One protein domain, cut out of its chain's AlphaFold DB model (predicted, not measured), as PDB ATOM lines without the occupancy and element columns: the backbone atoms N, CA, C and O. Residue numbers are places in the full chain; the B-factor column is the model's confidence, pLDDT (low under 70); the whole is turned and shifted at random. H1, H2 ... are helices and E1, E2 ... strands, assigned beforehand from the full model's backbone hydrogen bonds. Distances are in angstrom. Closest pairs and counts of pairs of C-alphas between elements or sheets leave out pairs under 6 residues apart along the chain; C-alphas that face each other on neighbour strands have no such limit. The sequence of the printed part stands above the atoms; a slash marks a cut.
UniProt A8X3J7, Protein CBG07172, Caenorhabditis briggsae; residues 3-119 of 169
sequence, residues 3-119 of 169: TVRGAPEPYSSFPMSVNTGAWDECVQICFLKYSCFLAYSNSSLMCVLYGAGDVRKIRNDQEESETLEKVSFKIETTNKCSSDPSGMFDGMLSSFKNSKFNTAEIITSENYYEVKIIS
ATOM      1  N   THR A   3      49.691 -13.177 -26.383       92.38
ATOM      2  CA  THR A   3      49.603 -12.773 -27.783       92.38
ATOM      3  C   THR A   3      49.830 -13.961 -28.699       92.38
ATOM      4  O   THR A   3      50.793 -14.701 -28.521       92.38
ATOM      5  N   VAL A   4      48.963 -14.097 -29.698       92.25
ATOM      6  CA  VAL A   4      49.059 -15.108 -30.755       92.25
ATOM      7  C   VAL A   4      48.809 -14.467 -32.116       92.25
ATOM      8  O   VAL A   4      48.256 -13.366 -32.214       92.25
ATOM      9  N   ARG A   5      49.233 -15.159 -33.169       93.81
ATOM     10  CA  ARG A   5      48.958 -14.780 -34.556       93.81
ATOM     11  C   ARG A   5      47.540 -15.197 -34.913       93.81
ATOM     12  O   ARG A   5      47.089 -16.268 -34.507       93.81
ATOM     13  N   GLY A   6      46.831 -14.331 -35.624       94.00
ATOM     14  CA  GLY A   6      45.428 -14.578 -35.909       94.00
ATOM     15  C   GLY A   6      44.573 -13.333 -36.014       94.00
ATOM     16  O   GLY A   6      44.971 -12.231 -35.630       94.00
ATOM     17  N   ALA A   7      43.342 -13.546 -36.469       95.31
ATOM     18  CA  ALA A   7      42.321 -12.516 -36.573       95.31
ATOM     19  C   ALA A   7      40.950 -13.047 -36.120       95.31
ATOM     20  O   ALA A   7      40.622 -14.205 -36.398       95.31
ATOM     21  N   PRO A   8      40.125 -12.228 -35.445       94.56
ATOM     22  CA  PRO A   8      38.734 -12.571 -35.166       94.56
ATOM     23  C   PRO A   8      37.950 -12.800 -36.467       94.56
ATOM     24  O   PRO A   8      38.067 -12.018 -37.411       94.56
ATOM     25  N   GLU A   9      37.125 -13.849 -36.536       92.56
ATOM     26  CA  GLU A   9      36.282 -14.071 -37.714       92.56
ATOM     27  C   GLU A   9      35.208 -12.975 -37.815       92.56
ATOM     28  O   GLU A   9      34.453 -12.779 -36.855       92.56
ATOM     29  N   PRO A  10      35.048 -12.311 -38.973       86.19
ATOM     30  CA  PRO A  10      34.207 -11.117 -39.103       86.19
ATOM     31  C   PRO A  10      32.723 -11.374 -38.808       86.19
ATOM     32  O   PRO A  10      32.033 -10.496 -38.306       86.19
ATOM     33  N   TYR A  11      32.226 -12.586 -39.068       83.62
ATOM     34  CA  TYR A  11      30.821 -12.949 -38.842       83.62
ATOM     35  C   TYR A  11      30.520 -13.430 -37.417       83.62
ATOM     36  O   TYR A  11      29.368 -13.709 -37.092       83.62
ATOM     37  N   SER A  12      31.543 -13.570 -36.572       83.75
ATOM     38  CA  SER A  12      31.394 -14.037 -35.189       83.75
ATOM     39  C   SER A  12      32.045 -13.104 -34.168       83.75
ATOM     40  O   SER A  12      32.292 -13.516 -33.033       83.75
ATOM     41  N   SER A  13      32.329 -11.867 -34.589       88.62
ATOM     42  CA  SER A  13      33.091 -10.891 -33.814       88.62
ATOM     43  C   SER A  13      32.461  -9.500 -33.901       88.62
ATOM     44  O   SER A  13      32.352  -8.931 -34.985       88.62
ATOM     45  N   PHE A  14      32.100  -8.926 -32.756       91.56
ATOM     46  CA  PHE A  14      31.436  -7.628 -32.631       91.56
ATOM     47  C   PHE A  14      32.271  -6.705 -31.735       91.56
ATOM     48  O   PHE A  14      32.288  -6.874 -30.523       91.56
ATOM     49  N   PRO A  15      33.019  -5.743 -32.293       92.31
ATOM     50  CA  PRO A  15      33.966  -4.968 -31.504       92.31
ATOM     51  C   PRO A  15      33.266  -4.036 -30.512       92.31
ATOM     52  O   PRO A  15      32.341  -3.310 -30.873       92.31
ATOM     53  N   MET A  16      33.775  -3.974 -29.280       92.12
ATOM     54  CA  MET A  16      33.307  -2.997 -28.289       92.12
ATOM     55  C   MET A  16      33.852  -1.587 -28.568       92.12
ATOM     56  O   MET A  16      33.273  -0.590 -28.140       92.12
ATOM     57  N   SER A  17      35.012  -1.496 -29.226       93.06
ATOM     58  CA  SER A  17      35.630  -0.236 -29.643       93.06
ATOM     59  C   SER A  17      36.667  -0.468 -30.734       93.06
ATOM     60  O   SER A  17      37.393  -1.463 -30.695       93.06
ATOM     61  N   VAL A  18      36.771   0.492 -31.649       94.62
ATOM     62  CA  VAL A  18      37.733   0.504 -32.753       94.62
ATOM     63  C   VAL A  18      38.496   1.820 -32.705       94.62
ATOM     64  O   VAL A  18      37.897   2.884 -32.842       94.62
ATOM     65  N   ASN A  19      39.808   1.731 -32.521       93.44
ATOM     66  CA  ASN A  19      40.735   2.852 -32.448       93.44
ATOM     67  C   ASN A  19      41.920   2.612 -33.400       93.44
ATOM     68  O   ASN A  19      42.048   1.548 -34.007       93.44
ATOM     69  N   THR A  20      42.818   3.589 -33.492       94.56
ATOM     70  CA  THR A  20      44.146   3.430 -34.101       94.56
ATOM     71  C   THR A  20      45.212   3.651 -33.033       94.56
ATOM     72  O   THR A  20      45.000   4.446 -32.114       94.56
ATOM     73  N   GLY A  21      46.322   2.919 -33.099       92.12
ATOM     74  CA  GLY A  21      47.393   3.041 -32.110       92.12
ATOM     75  C   GLY A  21      48.457   1.961 -32.233       92.12
ATOM     76  O   GLY A  21      48.286   0.973 -32.952       92.12
ATOM     77  N   ALA A  22      49.567   2.148 -31.519       95.00
ATOM     78  CA  ALA A  22      50.612   1.136 -31.469       95.00
ATOM     79  C   ALA A  22      50.099  -0.135 -30.774       95.00
ATOM     80  O   ALA A  22      49.212  -0.093 -29.917       95.00
ATOM     81  N   TRP A  23      50.684  -1.282 -31.120       95.12
ATOM     82  CA  TRP A  23      50.269  -2.568 -30.556       95.12
ATOM     83  C   TRP A  23      50.305  -2.583 -29.025       95.12
ATOM     84  O   TRP A  23      49.334  -2.993 -28.390       95.12
ATOM     85  N   ASP A  24      51.395  -2.093 -28.441       95.69
ATOM     86  CA  ASP A  24      51.590  -2.114 -26.992       95.69
ATOM     87  C   ASP A  24      50.573  -1.220 -26.274       95.69
ATOM     88  O   ASP A  24      50.058  -1.587 -25.220       95.69
ATOM     89  N   GLU A  25      50.200  -0.092 -26.884       95.25
ATOM     90  CA  GLU A  25      49.126   0.768 -26.384       95.25
ATOM     91  C   GLU A  25      47.777   0.048 -26.444       95.25
ATOM     92  O   GLU A  25      47.019   0.074 -25.476       95.25
ATOM     93  N   CYS A  26      47.488  -0.652 -27.544       96.19
ATOM     94  CA  CYS A  26      46.247  -1.403 -27.701       96.19
ATOM     95  C   CYS A  26      46.092  -2.497 -26.636       96.19
ATOM     96  O   CYS A  26      45.052  -2.611 -25.976       96.19
ATOM     97  N   VAL A  27      47.163  -3.265 -26.421       96.31
ATOM     98  CA  VAL A  27      47.232  -4.298 -25.381       96.31
ATOM     99  C   VAL A  27      47.084  -3.667 -24.000       96.31
ATOM    100  O   VAL A  27      46.291  -4.150 -23.192       96.31
ATOM    101  N   GLN A  28      47.775  -2.558 -23.730       95.56
ATOM    102  CA  GLN A  28      47.699  -1.875 -22.441       95.56
ATOM    103  C   GLN A  28      46.290  -1.338 -22.152       95.56
ATOM    104  O   GLN A  28      45.787  -1.488 -21.036       95.56
ATOM    105  N   ILE A  29      45.616  -0.760 -23.150       94.69
ATOM    106  CA  ILE A  29      44.230  -0.293 -23.018       94.69
ATOM    107  C   ILE A  29      43.313  -1.471 -22.671       94.69
ATOM    108  O   ILE A  29      42.508  -1.364 -21.743       94.69
ATOM    109  N   CYS A  30      43.443  -2.608 -23.361       94.69
ATOM    110  CA  CYS A  30      42.649  -3.798 -23.052       94.69
ATOM    111  C   CYS A  30      42.948  -4.357 -21.653       94.69
ATOM    112  O   CYS A  30      42.046  -4.746 -20.905       94.69
ATOM    113  N   PHE A  31      44.219  -4.356 -21.254       91.94
ATOM    114  CA  PHE A  31      44.629  -4.815 -19.935       91.94
ATOM    115  C   PHE A  31      43.980  -3.983 -18.818       91.94
ATOM    116  O   PHE A  31      43.429  -4.548 -17.870       91.94
ATOM    117  N   LEU A  32      43.965  -2.656 -18.962       92.00
ATOM    118  CA  LEU A  32      43.367  -1.741 -17.987       92.00
ATOM    119  C   LEU A  32      41.833  -1.756 -18.015       92.00
ATOM    120  O   LEU A  32      41.188  -1.578 -16.981       92.00
ATOM    121  N   LYS A  33      41.225  -1.980 -19.183       90.00
ATOM    122  CA  LYS A  33      39.770  -1.980 -19.325       90.00
ATOM    123  C   LYS A  33      39.186  -3.273 -18.773       90.00
ATOM    124  O   LYS A  33      39.433  -4.364 -19.284       90.00
ATOM    125  N   TYR A  34      38.379  -3.146 -17.726       85.00
ATOM    126  CA  TYR A  34      37.788  -4.289 -17.036       85.00
ATOM    127  C   TYR A  34      36.963  -5.196 -17.973       85.00
ATOM    128  O   TYR A  34      37.093  -6.414 -17.914       85.00
ATOM    129  N   SER A  35      36.181  -4.608 -18.884       86.25
ATOM    130  CA  SER A  35      35.332  -5.349 -19.823       86.25
ATOM    131  C   SER A  35      36.052  -5.889 -21.060       86.25
ATOM    132  O   SER A  35      35.413  -6.575 -21.848       86.25
ATOM    133  N   CYS A  36      37.339  -5.587 -21.260       90.62
ATOM    134  CA  CYS A  36      38.072  -6.080 -22.423       90.62
ATOM    135  C   CYS A  36      38.596  -7.495 -22.179       90.62
ATOM    136  O   CYS A  36      39.225  -7.770 -21.157       90.62
ATOM    137  N   PHE A  37      38.354  -8.366 -23.151       90.19
ATOM    138  CA  PHE A  37      38.807  -9.747 -23.187       90.19
ATOM    139  C   PHE A  37      39.905  -9.969 -24.232       90.19
ATOM    140  O   PHE A  37      40.874 -10.677 -23.964       90.19
ATOM    141  N   LEU A  38      39.772  -9.346 -25.403       94.38
ATOM    142  CA  LEU A  38      40.670  -9.541 -26.537       94.38
ATOM    143  C   LEU A  38      41.038  -8.192 -27.156       94.38
ATOM    144  O   LEU A  38      40.164  -7.355 -27.383       94.38
ATOM    145  N   ALA A  39      42.315  -8.011 -27.480       97.25
ATOM    146  CA  ALA A  39      42.788  -6.942 -28.357       97.25
ATOM    147  C   ALA A  39      43.204  -7.532 -29.710       97.25
ATOM    148  O   ALA A  39      43.844  -8.578 -29.729       97.25
ATOM    149  N   TYR A  40      42.885  -6.865 -30.816       97.12
ATOM    150  CA  TYR A  40      43.309  -7.212 -32.177       97.12
ATOM    151  C   TYR A  40      44.037  -6.037 -32.823       97.12
ATOM    152  O   TYR A  40      43.668  -4.877 -32.612       97.12
ATOM    153  N   SER A  41      45.038  -6.358 -33.641       96.06
ATOM    154  CA  SER A  41      45.727  -5.395 -34.487       96.06
ATOM    155  C   SER A  41      46.225  -6.017 -35.786       96.06
ATOM    156  O   SER A  41      46.338  -7.237 -35.907       96.06
ATOM    157  N   ASN A  42      46.533  -5.150 -36.746       94.31
ATOM    158  CA  ASN A  42      47.104  -5.482 -38.045       94.31
ATOM    159  C   ASN A  42      48.163  -4.436 -38.447       94.31
ATOM    160  O   ASN A  42      48.432  -3.482 -37.711       94.31
ATOM    161  N   SER A  43      48.741  -4.586 -39.637       92.81
ATOM    162  CA  SER A  43      49.770  -3.695 -40.189       92.81
ATOM    163  C   SER A  43      49.322  -2.236 -40.348       92.81
ATOM    164  O   SER A  43      50.167  -1.344 -40.373       92.81
ATOM    165  N   SER A  44      48.014  -1.966 -40.379       92.38
ATOM    166  CA  SER A  44      47.440  -0.615 -40.459       92.38
ATOM    167  C   SER A  44      47.293   0.075 -39.097       92.38
ATOM    168  O   SER A  44      46.622   1.102 -39.011       92.38
ATOM    169  N   LEU A  45      47.879  -0.478 -38.025       92.38
ATOM    170  CA  LEU A  45      47.765   0.043 -36.654       92.38
ATOM    171  C   LEU A  45      46.318   0.094 -36.144       92.38
ATOM    172  O   LEU A  45      45.976   0.903 -35.276       92.38
ATOM    173  N   MET A  46      45.454  -0.774 -36.676       94.06
ATOM    174  CA  MET A  46      44.114  -0.955 -36.128       94.06
ATOM    175  C   MET A  46      44.239  -1.457 -34.693       94.06
ATOM    176  O   MET A  46      45.035  -2.349 -34.412       94.06
ATOM    177  N   CYS A  47      43.452  -0.893 -33.787       96.00
ATOM    178  CA  CYS A  47      43.323  -1.367 -32.421       96.00
ATOM    179  C   CYS A  47      41.854  -1.650 -32.150       96.00
ATOM    180  O   CYS A  47      41.050  -0.734 -31.961       96.00
ATOM    181  N   VAL A  48      41.499  -2.926 -32.147       96.69
ATOM    182  CA  VAL A  48      40.123  -3.354 -31.927       96.69
ATOM    183  C   VAL A  48      40.046  -4.100 -30.614       96.69
ATOM    184  O   VAL A  48      40.826  -5.016 -30.366       96.69
ATOM    185  N   LEU A  49      39.113  -3.691 -29.763       95.81
ATOM    186  CA  LEU A  49      38.875  -4.333 -28.479       95.81
ATOM    187  C   LEU A  49      37.573  -5.124 -28.550       95.81
ATOM    188  O   LEU A  49      36.596  -4.654 -29.141       95.81
ATOM    189  N   TYR A  50      37.544  -6.274 -27.889       93.50
ATOM    190  CA  TYR A  50      36.362  -7.120 -27.747       93.50
ATOM    191  C   TYR A  50      36.143  -7.463 -26.280       93.50
ATOM    192  O   TYR A  50      37.109  -7.702 -25.548       93.50
ATOM    193  N   GLY A  51      34.884  -7.506 -25.854       89.62
ATOM    194  CA  GLY A  51      34.498  -8.065 -24.568       89.62
ATOM    195  C   GLY A  51      34.361  -9.586 -24.588       89.62
ATOM    196  O   GLY A  51      34.454 -10.244 -25.626       89.62
ATOM    197  N   ALA A  52      34.140 -10.166 -23.410       80.75
ATOM    198  CA  ALA A  52      33.792 -11.579 -23.305       80.75
ATOM    199  C   ALA A  52      32.391 -11.806 -23.906       80.75
ATOM    200  O   ALA A  52      31.431 -11.157 -23.496       80.75
ATOM    201  N   GLY A  53      32.285 -12.715 -24.879       82.12
ATOM    202  CA  GLY A  53      31.047 -13.000 -25.622       82.12
ATOM    203  C   GLY A  53      30.885 -12.212 -26.927       82.12
ATOM    204  O   GLY A  53      30.073 -12.597 -27.763       82.12
ATOM    205  N   ASP A  54      31.699 -11.176 -27.141       86.81
ATOM    206  CA  ASP A  54      31.715 -10.394 -28.383       86.81
ATOM    207  C   ASP A  54      32.462 -11.103 -29.517       86.81
ATOM    208  O   ASP A  54      32.303 -10.749 -30.679       86.81
ATOM    209  N   VAL A  55      33.300 -12.081 -29.185       88.94
ATOM    210  CA  VAL A  55      34.119 -12.851 -30.122       88.94
ATOM    211  C   VAL A  55      33.953 -14.333 -29.823       88.94
ATOM    212  O   VAL A  55      34.051 -14.745 -28.666       88.94
ATOM    213  N   ARG A  56      33.701 -15.138 -30.862       87.69
ATOM    214  CA  ARG A  56      33.566 -16.597 -30.729       87.69
ATOM    215  C   ARG A  56      34.711 -17.363 -31.365       87.69
ATOM    216  O   ARG A  56      35.202 -18.313 -30.767       87.69
ATOM    217  N   LYS A  57      35.111 -16.982 -32.576       91.56
ATOM    218  CA  LYS A  57      36.165 -17.666 -33.324       91.56
ATOM    219  C   LYS A  57      37.259 -16.696 -33.716       91.56
ATOM    220  O   LYS A  57      36.993 -15.635 -34.277       91.56
ATOM    221  N   ILE A  58      38.488 -17.102 -33.446       93.75
ATOM    222  CA  ILE A  58      39.697 -16.410 -33.856       93.75
ATOM    223  C   ILE A  58      40.486 -17.389 -34.709       93.75
ATOM    224  O   ILE A  58      40.701 -18.525 -34.297       93.75
ATOM    225  N   ARG A  59      40.898 -16.971 -35.900       94.06
ATOM    226  CA  ARG A  59      41.785 -17.757 -36.755       94.06
ATOM    227  C   ARG A  59      43.123 -17.961 -36.041       94.06
ATOM    228  O   ARG A  59      43.652 -17.009 -35.478       94.06
ATOM    229  N   ASN A  60      43.630 -19.188 -36.032       91.81
ATOM    230  CA  ASN A  60      44.940 -19.526 -35.486       91.81
ATOM    231  C   ASN A  60      45.939 -19.589 -36.644       91.81
ATOM    232  O   ASN A  60      46.006 -20.591 -37.357       91.81
ATOM    233  N   ASP A  61      46.658 -18.491 -36.862       90.62
ATOM    234  CA  ASP A  61      47.582 -18.381 -37.986       90.62
ATOM    235  C   ASP A  61      48.919 -19.037 -37.620       90.62
ATOM    236  O   ASP A  61      49.702 -18.500 -36.834       90.62
ATOM    237  N   GLN A  62      49.179 -20.213 -38.200       84.94
ATOM    238  CA  GLN A  62      50.435 -20.954 -38.009       84.94
ATOM    239  C   GLN A  62      51.641 -20.194 -38.588       84.94
ATOM    240  O   GLN A  62      52.758 -20.271 -38.075       84.94
ATOM    241  N   GLU A  63      51.400 -19.410 -39.638       85.06
ATOM    242  CA  GLU A  63      52.396 -18.587 -40.314       85.06
ATOM    243  C   GLU A  63      52.098 -17.096 -40.135       85.06
ATOM    244  O   GLU A  63      51.038 -16.684 -39.668       85.06
ATOM    245  N   GLU A  64      53.078 -16.259 -40.457       83.06
ATOM    246  CA  GLU A  64      52.904 -14.814 -40.380       83.06
ATOM    247  C   GLU A  64      52.063 -14.330 -41.562       83.06
ATOM    248  O   GLU A  64      52.455 -14.484 -42.716       83.06
ATOM    249  N   SER A  65      50.898 -13.752 -41.270       83.50
ATOM    250  CA  SER A  65      50.055 -13.137 -42.296       83.50
ATOM    251  C   SER A  65      50.738 -11.902 -42.897       83.50
ATOM    252  O   SER A  65      51.383 -11.134 -42.180       83.50
ATOM    253  N   GLU A  66      50.515 -11.641 -44.189       85.31
ATOM    254  CA  GLU A  66      50.958 -10.416 -44.879       85.31
ATOM    255  C   GLU A  66      50.457  -9.138 -44.183       85.31
ATOM    256  O   GLU A  66      51.098  -8.088 -44.215       85.31
ATOM    257  N   THR A  67      49.304  -9.233 -43.517       88.19
ATOM    258  CA  THR A  67      48.668  -8.139 -42.779       88.19
ATOM    259  C   THR A  67      49.135  -8.041 -41.326       88.19
ATOM    260  O   THR A  67      48.626  -7.195 -40.593       88.19
ATOM    261  N   LEU A  68      50.110  -8.859 -40.898       91.31
ATOM    262  CA  LEU A  68      50.675  -8.887 -39.540       91.31
ATOM    263  C   LEU A  68      49.602  -8.970 -38.443       91.31
ATOM    264  O   LEU A  68      49.688  -8.318 -37.398       91.31
ATOM    265  N   GLU A  69      48.561  -9.753 -38.717       94.81
ATOM    266  CA  GLU A  69      47.414  -9.918 -37.835       94.81
ATOM    267  C   GLU A  69      47.779 -10.672 -36.565       94.81
ATOM    268  O   GLU A  69      48.380 -11.752 -36.576       94.81
ATOM    269  N   LYS A  70      47.395 -10.078 -35.440       95.50
ATOM    270  CA  LYS A  70      47.638 -10.641 -34.121       95.50
ATOM    271  C   LYS A  70      46.534 -10.265 -33.160       95.50
ATOM    272  O   LYS A  70      45.931  -9.191 -33.249       95.50
ATOM    273  N   VAL A  71      46.340 -11.136 -32.181       95.75
ATOM    274  CA  VAL A  71      45.433 -10.903 -31.064       95.75
ATOM    275  C   VAL A  71      46.138 -11.104 -29.733       95.75
ATOM    276  O   VAL A  71      47.133 -11.819 -29.649       95.75
ATOM    277  N   SER A  72      45.620 -10.483 -28.678       95.06
ATOM    278  CA  SER A  72      46.092 -10.683 -27.311       95.06
ATOM    279  C   SER A  72      44.925 -10.988 -26.389       95.06
ATOM    280  O   SER A  72      44.018 -10.168 -26.243       95.06
ATOM    281  N   PHE A  73      44.956 -12.165 -25.770       91.81
ATOM    282  CA  PHE A  73      43.952 -12.633 -24.826       91.81
ATOM    283  C   PHE A  73      44.265 -12.138 -23.417       91.81
ATOM    284  O   PHE A  73      45.387 -12.267 -22.903       91.81
ATOM    285  N   LYS A  74      43.249 -11.592 -22.756       89.25
ATOM    286  CA  LYS A  74      43.285 -11.311 -21.328       89.25
ATOM    287  C   LYS A  74      42.892 -12.575 -20.578       89.25
ATOM    288  O   LYS A  74      41.745 -13.001 -20.637       89.25
ATOM    289  N   ILE A  75      43.865 -13.139 -19.879       82.94
ATOM    290  CA  ILE A  75      43.728 -14.393 -19.148       82.94
ATOM    291  C   ILE A  75      44.117 -14.193 -17.679       82.94
ATOM    292  O   ILE A  75      45.011 -13.392 -17.387       82.94
ATOM    293  N   GLU A  76      43.447 -14.885 -16.755       75.69
ATOM    294  CA  GLU A  76      43.780 -14.847 -15.324       75.69
ATOM    295  C   GLU A  76      44.996 -15.724 -15.031       75.69
ATOM    296  O   GLU A  76      44.887 -16.941 -14.989       75.69
ATOM    297  N   THR A  77      46.163 -15.108 -14.847       64.62
ATOM    298  CA  THR A  77      47.464 -15.775 -14.714       64.62
ATOM    299  C   THR A  77      47.412 -17.035 -13.843       64.62
ATOM    300  O   THR A  77      47.135 -16.963 -12.647       64.62
ATOM    301  N   THR A  78      47.757 -18.188 -14.421       58.91
ATOM    302  CA  THR A  78      48.171 -19.362 -13.648       58.91
ATOM    303  C   THR A  78      49.678 -19.266 -13.395       58.91
ATOM    304  O   THR A  78      50.412 -18.613 -14.137       58.91
ATOM    305  N   ASN A  79      50.190 -19.928 -12.357       56.03
ATOM    306  CA  ASN A  79      51.618 -19.891 -11.994       56.03
ATOM    307  C   ASN A  79      52.534 -20.624 -13.008       56.03
ATOM    308  O   ASN A  79      53.673 -20.954 -12.682       56.03
ATOM    309  N   LYS A  80      52.033 -20.943 -14.209       58.84
ATOM    310  CA  LYS A  80      52.708 -21.729 -15.243       58.84
ATOM    311  C   LYS A  80      52.709 -20.949 -16.557       58.84
ATOM    312  O   LYS A  80      51.768 -21.020 -17.336       58.84
ATOM    313  N   CYS A  81      53.788 -20.219 -16.814       62.25
ATOM    314  CA  CYS A  81      54.050 -19.687 -18.148       62.25
ATOM    315  C   CYS A  81      54.628 -20.817 -19.010       62.25
ATOM    316  O   CYS A  81      55.760 -21.243 -18.783       62.25
ATOM    317  N   SER A  82      53.846 -21.323 -19.964       66.56
ATOM    318  CA  SER A  82      54.345 -22.213 -21.017       66.56
ATOM    319  C   SER A  82      54.999 -21.389 -22.130       66.56
ATOM    320  O   SER A  82      54.604 -20.250 -22.370       66.56
ATOM    321  N   SER A  83      55.989 -21.956 -22.823       67.38
ATOM    322  CA  SER A  83      56.536 -21.376 -24.059       67.38
ATOM    323  C   SER A  83      55.618 -21.583 -25.268       67.38
ATOM    324  O   SER A  83      55.812 -20.936 -26.292       67.38
ATOM    325  N   ASP A  84      54.643 -22.487 -25.152       71.56
ATOM    326  CA  ASP A  84      53.634 -22.761 -26.171       71.56
ATOM    327  C   ASP A  84      52.292 -22.094 -25.803       71.56
ATOM    328  O   ASP A  84      51.826 -22.298 -24.673       71.56
ATOM    329  N   PRO A  85      51.648 -21.338 -26.720       66.00
ATOM    330  CA  PRO A  85      50.374 -20.673 -26.455       66.00
ATOM    331  C   PRO A  85      49.256 -21.641 -26.065       66.00
ATOM    332  O   PRO A  85      48.486 -21.344 -25.157       66.00
ATOM    333  N   SER A  86      49.187 -22.818 -26.692       67.94
ATOM    334  CA  SER A  86      48.180 -23.843 -26.383       67.94
ATOM    335  C   SER A  86      48.334 -24.324 -24.940       67.94
ATOM    336  O   SER A  86      47.355 -24.419 -24.207       67.94
ATOM    337  N   GLY A  87      49.578 -24.522 -24.495       63.81
ATOM    338  CA  GLY A  87      49.894 -24.849 -23.103       63.81
ATOM    339  C   GLY A  87      49.606 -23.724 -22.099       63.81
ATOM    340  O   GLY A  87      49.541 -23.996 -20.903       63.81
ATOM    341  N   MET A  88      49.437 -22.473 -22.547       67.31
ATOM    342  CA  MET A  88      48.962 -21.379 -21.687       67.31
ATOM    343  C   MET A  88      47.437 -21.375 -21.541       67.31
ATOM    344  O   MET A  88      46.948 -20.895 -20.524       67.31
ATOM    345  N   PHE A  89      46.696 -21.886 -22.531       72.00
ATOM    346  CA  PHE A  89      45.229 -21.895 -22.531       72.00
ATOM    347  C   PHE A  89      44.616 -23.181 -21.962       72.00
ATOM    348  O   PHE A  89      43.461 -23.159 -21.537       72.00
ATOM    349  N   ASP A  90      45.367 -24.285 -21.923       66.12
ATOM    350  CA  ASP A  90      44.873 -25.570 -21.426       66.12
ATOM    351  C   ASP A  90      44.399 -25.490 -19.960       66.12
ATOM    352  O   ASP A  90      45.143 -25.105 -19.052       66.12
ATOM    353  N   GLY A  91      43.123 -25.820 -19.738       56.16
ATOM    354  CA  GLY A  91      42.461 -25.748 -18.432       56.16
ATOM    355  C   GLY A  91      42.296 -24.334 -17.860       56.16
ATOM    356  O   GLY A  91      41.973 -24.191 -16.677       56.16
ATOM    357  N   MET A  92      42.532 -23.286 -18.656       66.81
ATOM    358  CA  MET A  92      42.506 -21.909 -18.179       66.81
ATOM    359  C   MET A  92      41.127 -21.271 -18.333       66.81
ATOM    360  O   MET A  92      40.598 -21.115 -19.434       66.81
ATOM    361  N   LEU A  93      40.579 -20.823 -17.205       63.78
ATOM    362  CA  LEU A  93      39.345 -20.052 -17.148       63.78
ATOM    363  C   LEU A  93      39.674 -18.600 -16.825       63.78
ATOM    364  O   LEU A  93      40.385 -18.314 -15.865       63.78
ATOM    365  N   SER A  94      39.156 -17.678 -17.630       67.31
ATOM    366  CA  SER A  94      39.254 -16.246 -17.344       67.31
ATOM    367  C   SER A  94      37.977 -15.792 -16.652       67.31
ATOM    368  O   SER A  94      36.908 -15.834 -17.265       67.31
ATOM    369  N   SER A  95      38.069 -15.377 -15.388       61.44
ATOM    370  CA  SER A  95      36.924 -14.846 -14.644       61.44
ATOM    371  C   SER A  95      36.735 -13.353 -14.906       61.44
ATOM    372  O   SER A  95      37.682 -12.564 -14.891       61.44
ATOM    373  N   PHE A  96      35.482 -12.932 -15.081       63.78
ATOM    374  CA  PHE A  96      35.139 -11.522 -15.264       63.78
ATOM    375  C   PHE A  96      34.239 -11.048 -14.110       63.78
ATOM    376  O   PHE A  96      33.017 -11.166 -14.142       63.78
ATOM    377  N   LYS A  97      34.843 -10.404 -13.095       50.94
ATOM    378  CA  LYS A  97      34.141  -9.778 -11.943       50.94
ATOM    379  C   LYS A  97      33.272  -8.553 -12.291       50.94
ATOM    380  O   LYS A  97      33.841  -7.474 -12.377       50.94
ATOM    381  N   ASN A  98      31.944  -8.684 -12.399       51.12
ATOM    382  CA  ASN A  98      30.958  -7.652 -12.826       51.12
ATOM    383  C   ASN A  98      30.463  -7.776 -14.283       51.12
ATOM    384  O   ASN A  98      29.913  -6.819 -14.829       51.12
ATOM    385  N   SER A  99      30.614  -8.939 -14.916       53.22
ATOM    386  CA  SER A  99      29.960  -9.250 -16.193       53.22
ATOM    387  C   SER A  99      28.753 -10.183 -15.969       53.22
ATOM    388  O   SER A  99      28.684 -10.866 -14.951       53.22
ATOM    389  N   LYS A 100      27.780 -10.228 -16.900       51.12
ATOM    390  CA  LYS A 100      26.663 -11.209 -16.862       51.12
ATOM    391  C   LYS A 100      27.128 -12.661 -17.084       51.12
ATOM    392  O   LYS A 100      26.327 -13.591 -16.997       51.12
ATOM    393  N   PHE A 101      28.407 -12.839 -17.400       59.78
ATOM    394  CA  PHE A 101      29.072 -14.104 -17.648       59.78
ATOM    395  C   PHE A 101      30.160 -14.318 -16.596       59.78
ATOM    396  O   PHE A 101      30.962 -13.417 -16.332       59.78
ATOM    397  N   ASN A 102      30.189 -15.503 -15.995       61.34
ATOM    398  CA  ASN A 102      31.076 -15.759 -14.862       61.34
ATOM    399  C   ASN A 102      32.503 -16.077 -15.334       61.34
ATOM    400  O   ASN A 102      33.466 -15.644 -14.703       61.34
ATOM    401  N   THR A 103      32.641 -16.760 -16.477       72.12
ATOM    402  CA  THR A 103      33.930 -17.292 -16.947       72.12
ATOM    403  C   THR A 103      33.962 -17.480 -18.464       72.12
ATOM    404  O   THR A 103      32.933 -17.768 -19.076       72.12
ATOM    405  N   ALA A 104      35.144 -17.359 -19.072       77.25
ATOM    406  CA  ALA A 104      35.401 -17.765 -20.456       77.25
ATOM    407  C   ALA A 104      36.524 -18.810 -20.523       77.25
ATOM    408  O   ALA A 104      37.532 -18.684 -19.826       77.25
ATOM    409  N   GLU A 105      36.340 -19.804 -21.385       81.62
ATOM    410  CA  GLU A 105      37.301 -20.854 -21.725       81.62
ATOM    411  C   GLU A 105      37.776 -20.649 -23.169       81.62
ATOM    412  O   GLU A 105      36.967 -20.370 -24.061       81.62
ATOM    413  N   ILE A 106      39.084 -20.773 -23.399       84.31
ATOM    414  CA  ILE A 106      39.686 -20.695 -24.734       84.31
ATOM    415  C   ILE A 106      40.043 -22.115 -25.166       84.31
ATOM    416  O   ILE A 106      40.979 -22.719 -24.648       84.31
ATOM    417  N   ILE A 107      39.305 -22.639 -26.137       84.56
ATOM    418  CA  ILE A 107      39.525 -23.965 -26.708       84.56
ATOM    419  C   ILE A 107      40.455 -23.806 -27.908       84.56
ATOM    420  O   ILE A 107      40.121 -23.134 -28.886       84.56
ATOM    421  N   THR A 108      41.629 -24.425 -27.836       84.56
ATOM    422  CA  THR A 108      42.619 -24.368 -28.918       84.56
ATOM    423  C   THR A 108      42.381 -25.501 -29.913       84.56
ATOM    424  O   THR A 108      42.222 -26.656 -29.528       84.56
ATOM    425  N   SER A 109      42.354 -25.173 -31.202       84.06
ATOM    426  CA  SER A 109      42.328 -26.115 -32.325       84.06
ATOM    427  C   SER A 109      43.419 -25.751 -33.338       84.06
ATOM    428  O   SER A 109      44.015 -24.676 -33.267       84.06
ATOM    429  N   GLU A 110      43.658 -26.629 -34.314       83.81
ATOM    430  CA  GLU A 110      44.695 -26.438 -35.343       83.81
ATOM    431  C   GLU A 110      44.545 -25.107 -36.097       83.81
ATOM    432  O   GLU A 110      45.510 -24.366 -36.252       83.81
ATOM    433  N   ASN A 111      43.312 -24.767 -36.489       87.69
ATOM    434  CA  ASN A 111      43.024 -23.605 -37.338       87.69
ATOM    435  C   ASN A 111      42.329 -22.452 -36.604       87.69
ATOM    436  O   ASN A 111      42.189 -21.364 -37.162       87.69
ATOM    437  N   TYR A 112      41.856 -22.675 -35.376       89.25
ATOM    438  CA  TYR A 112      41.048 -21.696 -34.652       89.25
ATOM    439  C   TYR A 112      41.263 -21.761 -33.142       89.25
ATOM    440  O   TYR A 112      41.463 -22.833 -32.575       89.25
ATOM    441  N   TYR A 113      41.108 -20.613 -32.495       89.19
ATOM    442  CA  TYR A 113      40.771 -20.510 -31.082       89.19
ATOM    443  C   TYR A 113      39.268 -20.258 -30.962       89.19
ATOM    444  O   TYR A 113      38.743 -19.310 -31.557       89.19
ATOM    445  N   GLU A 114      38.571 -21.100 -30.202       89.19
ATOM    446  CA  GLU A 114      37.147 -20.937 -29.915       89.19
ATOM    447  C   GLU A 114      36.940 -20.470 -28.475       89.19
ATOM    448  O   GLU A 114      37.466 -21.045 -27.526       89.19
ATOM    449  N   VAL A 115      36.166 -19.401 -28.317       86.56
ATOM    450  CA  VAL A 115      35.857 -18.799 -27.022       86.56
ATOM    451  C   VAL A 115      34.499 -19.310 -26.574       86.56
ATOM    452  O   VAL A 115      33.469 -19.004 -27.181       86.56
ATOM    453  N   LYS A 116      34.491 -20.077 -25.486       83.75
ATOM    454  CA  LYS A 116      33.277 -20.603 -24.871       83.75
ATOM    455  C   LYS A 116      32.984 -19.851 -23.582       83.75
ATOM    456  O   LYS A 116      33.828 -19.741 -22.700       83.75
ATOM    457  N   ILE A 117      31.761 -19.348 -23.462       78.81
ATOM    458  CA  ILE A 117      31.316 -18.623 -22.275       78.81
ATOM    459  C   ILE A 117      30.594 -19.580 -21.326       78.81
ATOM    460  O   ILE A 117      29.671 -20.286 -21.732       78.81
ATOM    461  N   ILE A 118      31.008 -19.586 -20.060       73.88
ATOM    462  CA  ILE A 118      30.444 -20.405 -18.984       73.88
ATOM    463  C   ILE A 118      29.744 -19.473 -17.988       73.88
ATOM    464  O   ILE A 118      30.357 -18.556 -17.432       73.88
ATOM    465  N   SER A 119      28.450 -19.700 -17.756       65.50
ATOM    466  CA  SER A 119      27.633 -18.939 -16.804       65.50
ATOM    467  C   SER A 119      26.825 -19.884 -15.920       65.50
ATOM    468  O   SER A 119      26.201 -20.813 -16.425       65.50
TER     469      SER A 119
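What this domain is: This is residues 3 to 119 of the 169 residues of the protein "Protein CBG07172" of Caenorhabditis briggsae (UniProt A8X3J7). A strongly antiparallel-built slab, the five-stranded sheet E1 E6 E3 E4 E2, has the helix H1 packed along one face, and a smaller curled sheet, E5 E9 E8 E7, stands on the side away from H1, only partly and loosely face to face with the E1 and E6 half. The link of residues 6 to 16 crosses from the E1 edge to the E2 edge of the first sheet on that same side, and the short helix H2 sits by the second sheet. The printed part has 117 residues with two named helices and nine named strands, in the order E1 E2 H1 E3 E4 E5 E6 H2 E7 E8 E9, and both sheets are antiparallel. The class is mixed, helices and strands, with 57 residues in named elements, under half. The whole is compact and rounded, with a radius of gyration of the C-alphas of 13.2 A and spans of 35 by 28 by 28 A.

How they stand to each other: In the larger sheet E3, residues 36 to 41, and E4, residues 46 to 51, form a hairpin, with N 40 and O 48 2.8 A apart, within hydrogen-bond range. E6, residues 70 to 73, is antiparallel to E3, with N 72 and O 39 at 2.8 A. The edge strands are E1, residues 3 to 5, beside E6 with N 4 and O 71 at 2.9 A, and E2, residues 17 to 20, beside E4 with N 19 and O 47 at 2.8 A. H1, residues 23 to 32, is on this sheet at a height of 7.9 A, over E3 and E4, in two layers, a helix on one face of a sheet. It runs along the strands, at 6 degrees to E3 on the local plane; their closest C-alphas, of Cys 30 and Cys 36, are 5.2 A apart. E2, H1 and E3 form a split strand-helix-strand unit, two strands running the same way with E4 between them, and its crossover is right-handed. E7, residues 93 to 95, E8, residues 103 to 108, and E9, residues 112 to 118, form a meander, each strand the antiparallel neighbour of the one before, with N 94 and O 104 at 2.9 A and N 105 and O 116 at 2.8 A. E5, residues 57 to 59, is the edge strand beside E9, with N 113 and O 58 at 2.8 A. H2, residues 85 to 89, only grazes this sheet; its closest C-alpha pair with E8, Phe 89 and Ile 106, is 6.1 A apart. In H1 and H2 every O i to N i+4 pair is within hydrogen-bond range.

Where its parts are: E1 begins at C-alpha 3, (49.603, -12.773, -27.783). H1 is 14.4 A long from C-alpha 23 at (50.269, -2.568, -30.556); E3 measures 14.3 A, E4 16.6 A and E8 16.4 A. E9, 19.0 A, ends at C-alpha 118, (30.444, -20.405, -18.984).

The domain as a whole: The C-alphas farthest apart, of Glu 66 and Asn 98, are 37.9 A apart. The printed part has no cut; the links E1 to E2 and E6 to H2 are long, with 11 residues each. The mean pLDDT of the printed part is 83.5, and residues 77 to 83, 85 to 88, 90 to 102 and 119 are under 70.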